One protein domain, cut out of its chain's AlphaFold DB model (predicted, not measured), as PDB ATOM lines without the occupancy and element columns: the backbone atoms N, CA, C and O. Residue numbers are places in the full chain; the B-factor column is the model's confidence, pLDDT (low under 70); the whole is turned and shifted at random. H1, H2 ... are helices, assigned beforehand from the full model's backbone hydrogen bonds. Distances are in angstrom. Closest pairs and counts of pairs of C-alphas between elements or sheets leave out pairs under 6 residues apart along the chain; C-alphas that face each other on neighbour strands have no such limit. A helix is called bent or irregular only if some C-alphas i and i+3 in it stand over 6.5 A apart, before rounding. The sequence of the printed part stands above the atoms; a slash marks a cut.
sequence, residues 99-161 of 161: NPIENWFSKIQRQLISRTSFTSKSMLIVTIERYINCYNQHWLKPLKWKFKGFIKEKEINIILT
ATOM      1  N   ASN A  99      47.772  39.218  16.496       87.19
ATOM      2  CA  ASN A  99      47.165  40.539  16.432       87.19
ATOM      3  C   ASN A  99      47.992  41.547  17.262       87.19
ATOM      4  O   ASN A  99      48.087  41.405  18.485       87.19
ATOM      5  N   PRO A 100      48.567  42.597  16.637       86.31
ATOM      6  CA  PRO A 100      49.284  43.675  17.321       86.31
ATOM      7  C   PRO A 100      48.615  44.229  18.577       86.31
ATOM      8  O   PRO A 100      49.308  44.599  19.531       86.31
ATOM      9  N   ILE A 101      47.282  44.304  18.570       89.50
ATOM     10  CA  ILE A 101      46.515  44.913  19.654       89.50
ATOM     11  C   ILE A 101      46.672  44.148  20.975       89.50
ATOM     12  O   ILE A 101      46.662  44.763  22.036       89.50
ATOM     13  N   GLU A 102      46.937  42.841  20.937       89.00
ATOM     14  CA  GLU A 102      47.123  42.026  22.145       89.00
ATOM     15  C   GLU A 102      48.392  42.422  22.916       89.00
ATOM     16  O   GLU A 102      48.417  42.439  24.151       89.00
ATOM     17  N   ASN A 103      49.447  42.838  22.204       87.50
ATOM     18  CA  ASN A 103      50.652  43.395  22.830       87.50
ATOM     19  C   ASN A 103      50.345  44.718  23.541       87.50
ATOM     20  O   ASN A 103      50.894  45.004  24.612       87.50
ATOM     21  N   TRP A 104      49.465  45.523  22.945       90.19
ATOM     22  CA  TRP A 104      49.014  46.788  23.506       90.19
ATOM     23  C   TRP A 104      48.162  46.576  24.760       90.19
ATOM     24  O   TRP A 104      48.455  47.167  25.803       90.19
ATOM     25  N   PHE A 105      47.192  45.659  24.712       91.75
ATOM     26  CA  PHE A 105      46.389  45.272  25.874       91.75
ATOM     27  C   PHE A 105      47.249  44.718  27.002       91.75
ATOM     28  O   PHE A 105      47.126  45.161  28.141       91.75
ATOM     29  N   SER A 106      48.212  43.853  26.688       90.75
ATOM     30  CA  SER A 106      49.168  43.332  27.669       90.75
ATOM     31  C   SER A 106      49.984  44.441  28.345       90.75
ATOM     32  O   SER A 106      50.307  44.358  29.533       90.75
ATOM     33  N   LYS A 107      50.334  45.502  27.606       91.50
ATOM     34  CA  LYS A 107      51.047  46.661  28.153       91.50
ATOM     35  C   LYS A 107      50.159  47.477  29.088       91.50
ATOM     36  O   LYS A 107      50.583  47.752  30.209       91.50
ATOM     37  N   ILE A 108      48.944  47.813  28.650       94.25
ATOM     38  CA  ILE A 108      47.951  48.521  29.471       94.25
ATOM     39  C   ILE A 108      47.654  47.724  30.745       94.25
ATOM     40  O   ILE A 108      47.662  48.292  31.834       94.25
ATOM     41  N   GLN A 109      47.483  46.406  30.637       95.44
ATOM     42  CA  GLN A 109      47.233  45.536  31.781       95.44
ATOM     43  C   GLN A 109      48.335  45.672  32.841       95.44
ATOM     44  O   GLN A 109      48.048  45.975  33.997       95.44
ATOM     45  N   ARG A 110      49.606  45.509  32.447       95.62
ATOM     46  CA  ARG A 110      50.749  45.545  33.378       95.62
ATOM     47  C   ARG A 110      51.041  46.929  33.957       95.62
ATOM     48  O   ARG A 110      51.541  47.023  35.080       95.62
ATOM     49  N   GLN A 111      50.833  47.986  33.174       93.94
ATOM     50  CA  GLN A 111      51.231  49.345  33.555       93.94
ATOM     51  C   GLN A 111      50.114  50.134  34.234       93.94
ATOM     52  O   GLN A 111      50.414  50.997  35.052       93.94
ATOM     53  N   LEU A 112      48.853  49.833  33.925       94.62
ATOM     54  CA  LEU A 112      47.703  50.604  34.384       94.62
ATOM     55  C   LEU A 112      46.740  49.750  35.211       94.62
ATOM     56  O   LEU A 112      46.529  50.033  36.389       94.62
ATOM     57  N   ILE A 113      46.178  48.698  34.606       95.00
ATOM     58  CA  ILE A 113      45.038  47.964  35.181       95.00
ATOM     59  C   ILE A 113      45.436  47.212  36.448       95.00
ATOM     60  O   ILE A 113      44.783  47.351  37.473       95.00
ATOM     61  N   SER A 114      46.544  46.472  36.421       95.12
ATOM     62  CA  SER A 114      47.019  45.705  37.580       95.12
ATOM     63  C   SER A 114      47.574  46.568  38.722       95.12
ATOM     64  O   SER A 114      47.895  46.028  39.774       95.12
ATOM     65  N   ARG A 115      47.735  47.882  38.522       93.88
ATOM     66  CA  ARG A 115      48.351  48.806  39.494       93.88
ATOM     67  C   ARG A 115      47.371  49.813  40.089       93.88
ATOM     68  O   ARG A 115      47.772  50.615  40.925       93.88
ATOM     69  N   THR A 116      46.118  49.793  39.649       93.94
ATOM     70  CA  THR A 116      45.118  50.797  40.013       93.94
ATOM     71  C   THR A 116      43.842  50.095  40.448       93.94
ATOM     72  O   THR A 116      43.329  49.238  39.733       93.94
ATOM     73  N   SER A 117      43.300  50.480  41.598       94.38
ATOM     74  CA  SER A 117      41.944  50.095  41.988       94.38
ATOM     75  C   SER A 117      40.952  51.102  41.410       94.38
ATOM     76  O   SER A 117      41.127  52.309  41.564       94.38
ATOM     77  N   PHE A 118      39.909  50.611  40.742       95.50
ATOM     78  CA  PHE A 118      38.886  51.451  40.121       95.50
ATOM     79  C   PHE A 118      37.583  51.358  40.906       95.50
ATOM     80  O   PHE A 118      37.085  50.265  41.154       95.50
ATOM     81  N   THR A 119      37.012  52.505  41.260       95.44
ATOM     82  CA  THR A 119      35.736  52.581  41.990       95.44
ATOM     83  C   THR A 119      34.524  52.657  41.062       95.44
ATOM     84  O   THR A 119      33.394  52.484  41.505       95.44
ATOM     85  N   SER A 120      34.732  52.920  39.765       95.12
ATOM     86  CA  SER A 120      33.670  52.986  38.758       95.12
ATOM     87  C   SER A 120      34.188  52.740  37.338       95.12
ATOM     88  O   SER A 120      35.371  52.935  37.040       95.12
ATOM     89  N   LYS A 121      33.272  52.386  36.423       92.06
ATOM     90  CA  LYS A 121      33.547  52.290  34.978       92.06
ATOM     91  C   LYS A 121      34.037  53.625  34.404       92.06
ATOM     92  O   LYS A 121      34.974  53.643  33.612       92.06
ATOM     93  N   SER A 122      33.457  54.741  34.840       92.38
ATOM     94  CA  SER A 122      33.860  56.082  34.400       92.38
ATOM     95  C   SER A 122      35.307  56.397  34.781       92.38
ATOM     96  O   SER A 122      36.063  56.900  33.951       92.38
ATOM     97  N   MET A 123      35.725  56.037  36.002       94.94
ATOM     98  CA  MET A 123      37.118  56.187  36.432       94.94
ATOM     99  C   MET A 123      38.062  55.358  35.556       94.94
ATOM    100  O   MET A 123      39.101  55.864  35.132       94.94
ATOM    101  N   LEU A 124      37.694  54.112  35.243       93.75
ATOM    102  CA  LEU A 124      38.469  53.250  34.351       93.75
ATOM    103  C   LEU A 124      38.634  53.877  32.956       93.75
ATOM    104  O   LEU A 124      39.761  53.978  32.471       93.75
ATOM    105  N   ILE A 125      37.543  54.349  32.342       92.38
ATOM    106  CA  ILE A 125      37.561  54.984  31.012       92.38
ATOM    107  C   ILE A 125      38.484  56.205  31.010       92.38
ATOM    108  O   ILE A 125      39.422  56.262  30.217       92.38
ATOM    109  N   VAL A 126      38.276  57.149  31.933       93.81
ATOM    110  CA  VAL A 126      39.089  58.376  32.018       93.81
ATOM    111  C   VAL A 126      40.566  58.045  32.232       93.81
ATOM    112  O   VAL A 126      41.442  58.688  31.652       93.81
ATOM    113  N   THR A 127      40.863  57.028  33.041       94.94
ATOM    114  CA  THR A 127      42.243  56.617  33.318       94.94
ATOM    115  C   THR A 127      42.906  55.998  32.085       94.94
ATOM    116  O   THR A 127      44.046  56.348  31.772       94.94
ATOM    117  N   ILE A 128      42.200  55.138  31.342       94.88
ATOM    118  CA  ILE A 128      42.688  54.575  30.072       94.88
ATOM    119  C   ILE A 128      42.934  55.689  29.050       94.88
ATOM    120  O   ILE A 128      43.979  55.706  28.404       94.88
ATOM    121  N   GLU A 129      42.021  56.651  28.926       94.06
ATOM    122  CA  GLU A 129      42.169  57.771  27.991       94.06
ATOM    123  C   GLU A 129      43.368  58.657  28.327       94.06
ATOM    124  O   GLU A 129      44.156  58.997  27.442       94.06
ATOM    125  N   ARG A 130      43.559  58.985  29.611       94.94
ATOM    126  CA  ARG A 130      44.743  59.718  30.082       94.94
ATOM    127  C   ARG A 130      46.029  58.964  29.769       94.94
ATOM    128  O   ARG A 130      46.984  59.569  29.289       94.94
ATOM    129  N   TYR A 131      46.042  57.651  29.996       94.69
ATOM    130  CA  TYR A 131      47.188  56.811  29.669       94.69
ATOM    131  C   TYR A 131      47.481  56.809  28.161       94.69
ATOM    132  O   TYR A 131      48.632  57.002  27.776       94.69
ATOM    133  N   ILE A 132      46.465  56.652  27.303       94.00
ATOM    134  CA  ILE A 132      46.623  56.693  25.838       94.00
ATOM    135  C   ILE A 132      47.186  58.046  25.390       94.00
ATOM    136  O   ILE A 132      48.137  58.077  24.611       94.00
ATOM    137  N   ASN A 133      46.650  59.155  25.904       94.62
ATOM    138  CA  ASN A 133      47.123  60.497  25.559       94.62
ATOM    139  C   ASN A 133      48.584  60.709  25.972       94.62
ATOM    140  O   ASN A 133      49.401  61.097  25.140       94.62
ATOM    141  N   CYS A 134      48.926  60.377  27.219       94.38
ATOM    142  CA  CYS A 134      50.295  60.461  27.727       94.38
ATOM    143  C   CYS A 134      51.253  59.589  26.900       94.38
ATOM    144  O   CYS A 134      52.326  60.033  26.491       94.38
ATOM    145  N   TYR A 135      50.838  58.365  26.568       92.88
ATOM    146  CA  TYR A 135      51.639  57.479  25.740       92.88
ATOM    147  C   TYR A 135      51.896  58.045  24.345       92.88
ATOM    148  O   TYR A 135      53.035  58.022  23.883       92.88
ATOM    149  N   ASN A 136      50.859  58.555  23.683       91.44
ATOM    150  CA  ASN A 136      50.977  59.133  22.347       91.44
ATOM    151  C   ASN A 136      51.878  60.374  22.340       91.44
ATOM    152  O   ASN A 136      52.602  60.582  21.372       91.44
ATOM    153  N   GLN A 137      51.865  61.166  23.414       94.81
ATOM    154  CA  GLN A 137      52.692  62.368  23.541       94.81
ATOM    155  C   GLN A 137      54.163  62.062  23.843       94.81
ATOM    156  O   GLN A 137      55.044  62.739  23.321       94.81
ATOM    157  N   HIS A 138      54.447  61.056  24.675       93.38
ATOM    158  CA  HIS A 138      55.787  60.887  25.252       93.38
ATOM    159  C   HIS A 138      56.494  59.585  24.872       93.38
ATOM    160  O   HIS A 138      57.723  59.512  24.907       93.38
ATOM    161  N   TRP A 139      55.751  58.532  24.532       89.25
ATOM    162  CA  TRP A 139      56.291  57.174  24.389       89.25
ATOM    163  C   TRP A 139      55.881  56.481  23.095       89.25
ATOM    164  O   TRP A 139      56.046  55.260  22.978       89.25
ATOM    165  N   LEU A 140      55.388  57.241  22.116       87.50
ATOM    166  CA  LEU A 140      55.075  56.723  20.796       87.50
ATOM    167  C   LEU A 140      56.340  56.101  20.192       87.50
ATOM    168  O   LEU A 140      57.353  56.759  19.965       87.50
ATOM    169  N   LYS A 141      56.287  54.791  19.968       82.06
ATOM    170  CA  LYS A 141      57.361  54.021  19.346       82.06
ATOM    171  C   LYS A 141      56.743  53.160  18.255       82.06
ATOM    172  O   LYS A 141      55.713  52.537  18.529       82.06
ATOM    173  N   PRO A 142      57.362  53.074  17.064       81.25
ATOM    174  CA  PRO A 142      56.926  52.137  16.043       81.25
ATOM    175  C   PRO A 142      56.824  50.728  16.624       81.25
ATOM    176  O   PRO A 142      57.734  50.257  17.319       81.25
ATOM    177  N   LEU A 143      55.710  50.056  16.351       75.88
ATOM    178  CA  LEU A 143      55.529  48.685  16.794       75.88
ATOM    179  C   LEU A 143      56.524  47.789  16.050       75.88
ATOM    180  O   LEU A 143      56.455  47.631  14.833       75.88
ATOM    181  N   LYS A 144      57.440  47.160  16.789       74.62
ATOM    182  CA  LYS A 144      58.341  46.141  16.235       74.62
ATOM    183  C   LYS A 144      57.585  44.823  16.081       74.62
ATOM    184  O   LYS A 144      57.708  43.926  16.910       74.62
ATOM    185  N   TRP A 145      56.791  44.726  15.023       74.88
ATOM    186  CA  TRP A 145      55.980  43.553  14.710       74.88
ATOM    187  C   TRP A 145      56.831  42.498  13.985       74.88
ATOM    188  O   TRP A 145      56.880  42.444  12.759       74.88
ATOM    189  N   LYS A 146      57.598  41.716  14.756       70.75
ATOM    190  CA  LYS A 146      58.449  40.621  14.262       70.75
ATOM    191  C   LYS A 146      57.994  39.298  14.864       70.75
ATOM    192  O   LYS A 146      57.806  39.212  16.075       70.75
ATOM    193  N   PHE A 147      57.918  38.260  14.037       67.31
ATOM    194  CA  PHE A 147      57.615  36.897  14.468       67.31
ATOM    195  C   PHE A 147      58.759  35.962  14.100       67.31
ATOM    196  O   PHE A 147      59.352  36.087  13.030       67.31
ATOM    197  N   LYS A 148      59.071  35.016  14.986       60.12
ATOM    198  CA  LYS A 148      59.951  33.888  14.660       60.12
ATOM    199  C   LYS A 148      59.094  32.770  14.058       60.12
ATOM    200  O   LYS A 148      57.974  32.564  14.509       60.12
ATOM    201  N   GLY A 149      59.611  32.071  13.048       62.03
ATOM    202  CA  GLY A 149      58.927  30.932  12.417       62.03
ATOM    203  C   GLY A 149      58.085  31.253  11.174       62.03
ATOM    204  O   GLY A 149      57.564  30.329  10.562       62.03
ATOM    205  N   PHE A 150      57.999  32.521  10.752       59.03
ATOM    206  CA  PHE A 150      57.357  32.906   9.489       59.03
ATOM    207  C   PHE A 150      58.405  33.434   8.516       59.03
ATOM    208  O   PHE A 150      59.096  34.411   8.802       59.03
ATOM    209  N   ILE A 151      58.520  32.777   7.364       56.75
ATOM    210  CA  ILE A 151      59.293  33.284   6.232       56.75
ATOM    211  C   ILE A 151      58.381  34.266   5.495       56.75
ATOM    212  O   ILE A 151      57.256  33.917   5.133       56.75
ATOM    213  N   LYS A 152      58.844  35.510   5.327       47.91
ATOM    214  CA  LYS A 152      58.144  36.541   4.550       47.91
ATOM    215  C   LYS A 152      57.846  35.966   3.153       47.91
ATOM    216  O   LYS A 152      58.736  35.361   2.575       47.91
ATOM    217  N   GLU A 153      56.610  36.111   2.670       51.91
ATOM    218  CA  GLU A 153      56.128  35.614   1.359       51.91
ATOM    219  C   GLU A 153      55.874  34.101   1.231       51.91
ATOM    220  O   GLU A 153      55.459  33.646   0.169       51.91
ATOM    221  N   LYS A 154      56.008  33.305   2.300       47.47
ATOM    222  CA  LYS A 154      55.537  31.915   2.257       47.47
ATOM    223  C   LYS A 154      54.012  31.876   2.380       47.47
ATOM    224  O   LYS A 154      53.472  32.260   3.420       47.47
ATOM    225  N   GLU A 155      53.322  31.392   1.347       46.41
ATOM    226  CA  GLU A 155      51.892  31.090   1.435       46.41
ATOM    227  C   GLU A 155      51.648  30.093   2.571       46.41
ATOM    228  O   GLU A 155      52.218  28.998   2.623       46.41
ATOM    229  N   ILE A 156      50.818  30.500   3.530       47.81
ATOM    230  CA  ILE A 156      50.387  29.623   4.609       47.81
ATOM    231  C   ILE A 156      49.218  28.812   4.055       47.81
ATOM    232  O   ILE A 156      48.076  29.266   4.073       47.81
ATOM    233  N   ASN A 157      49.509  27.609   3.567       35.81
ATOM    234  CA  ASN A 157      48.490  26.610   3.262       35.81
ATOM    235  C   ASN A 157      47.864  26.131   4.577       35.81
ATOM    236  O   ASN A 157      48.302  25.145   5.170       35.81
ATOM    237  N   ILE A 158      46.874  26.871   5.078       34.97
ATOM    238  CA  ILE A 158      46.066  26.435   6.216       34.97
ATOM    239  C   ILE A 158      45.124  25.351   5.690       34.97
ATOM    240  O   ILE A 158      44.045  25.648   5.178       34.97
ATOM    241  N   ILE A 159      45.544  24.091   5.800       28.19
ATOM    242  CA  ILE A 159      44.646  22.947   5.650       28.19
ATOM    243  C   ILE A 159      43.708  22.997   6.857       28.19
ATOM    244  O   ILE A 159      44.111  22.727   7.985       28.19
ATOM    245  N   LEU A 160      42.474  23.441   6.627       27.27
ATOM    246  CA  LEU A 160      41.398  23.339   7.604       27.27
ATOM    247  C   LEU A 160      41.001  21.857   7.681       27.27
ATOM    248  O   LEU A 160      40.260  21.387   6.822       27.27
ATOM    249  N   THR A 161      41.543  21.128   8.657       32.94
ATOM    250  CA  THR A 161      40.963  19.863   9.138       32.94
ATOM    251  C   THR A 161      39.819  20.144  10.095       32.94
ATOM    252  O   THR A 161      39.994  21.064  10.931       32.94
TER     253      THR A 161
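AT A GLANCE: This is residues 99 to 161 of the 161 residues of the protein "Transposase" of Microscilla marina ATCC 23134 (UniProt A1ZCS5). Two helices, set at a wide angle to each other and joined by a short link, make a loose body, and a long tail without a named element runs on from the end of the longer helix, H2. The tail passes the first residues of H1 and then sticks out with residues 146 to 161; the whole spans 48 A at its longest, and the body without the stretches that stand free spans 35 A. The printed part has 63 residues with two named helices, H1 then H2, and no named strand; it is all helix in class, though only 30 residues are in named elements, under half. The whole is extended, with a radius of gyration of the C-alphas of 17.2 A, and only just flat, spanning 48 by 32 by 16 A.

HOW THE PARTS SIT: The longest helix is H2, residues 121 to 138, and the other is H1, residues 100 to 111. They are apart, but only just: their closest C-alphas are 8.0 A from each other. Residues 133 to 139, of which 133 to 138 belong to H2, stand free. In H2 every O i to N i+4 pair is within hydrogen-bond range; in H1 7 of 8 are. Neither helix is bent.

IN THESE COORDINATES: H2 measures 25.8 A from C-alpha 121 at (33.547, 52.290, 34.978) to C-alpha 138 at (55.787, 60.887, 25.252). H1 measures 17.3 A and begins with C-alpha 100 at (49.284, 43.675, 17.321).

THE WHOLE: The two C-alphas farthest apart in the domain, those of Thr 119 and Lys 154, are 49.0 A apart. Without the stretches that stand free, 40 residues span 35 by 16 by 15 A. The printed part has no cut, and the link from H1 to H2 is short, with 9 residues. Residues 139 to 161, the last of them the chain's last residue, hold no named element. The mean pLDDT of the printed part is 80.4, and residues 147 to 161 are under 70.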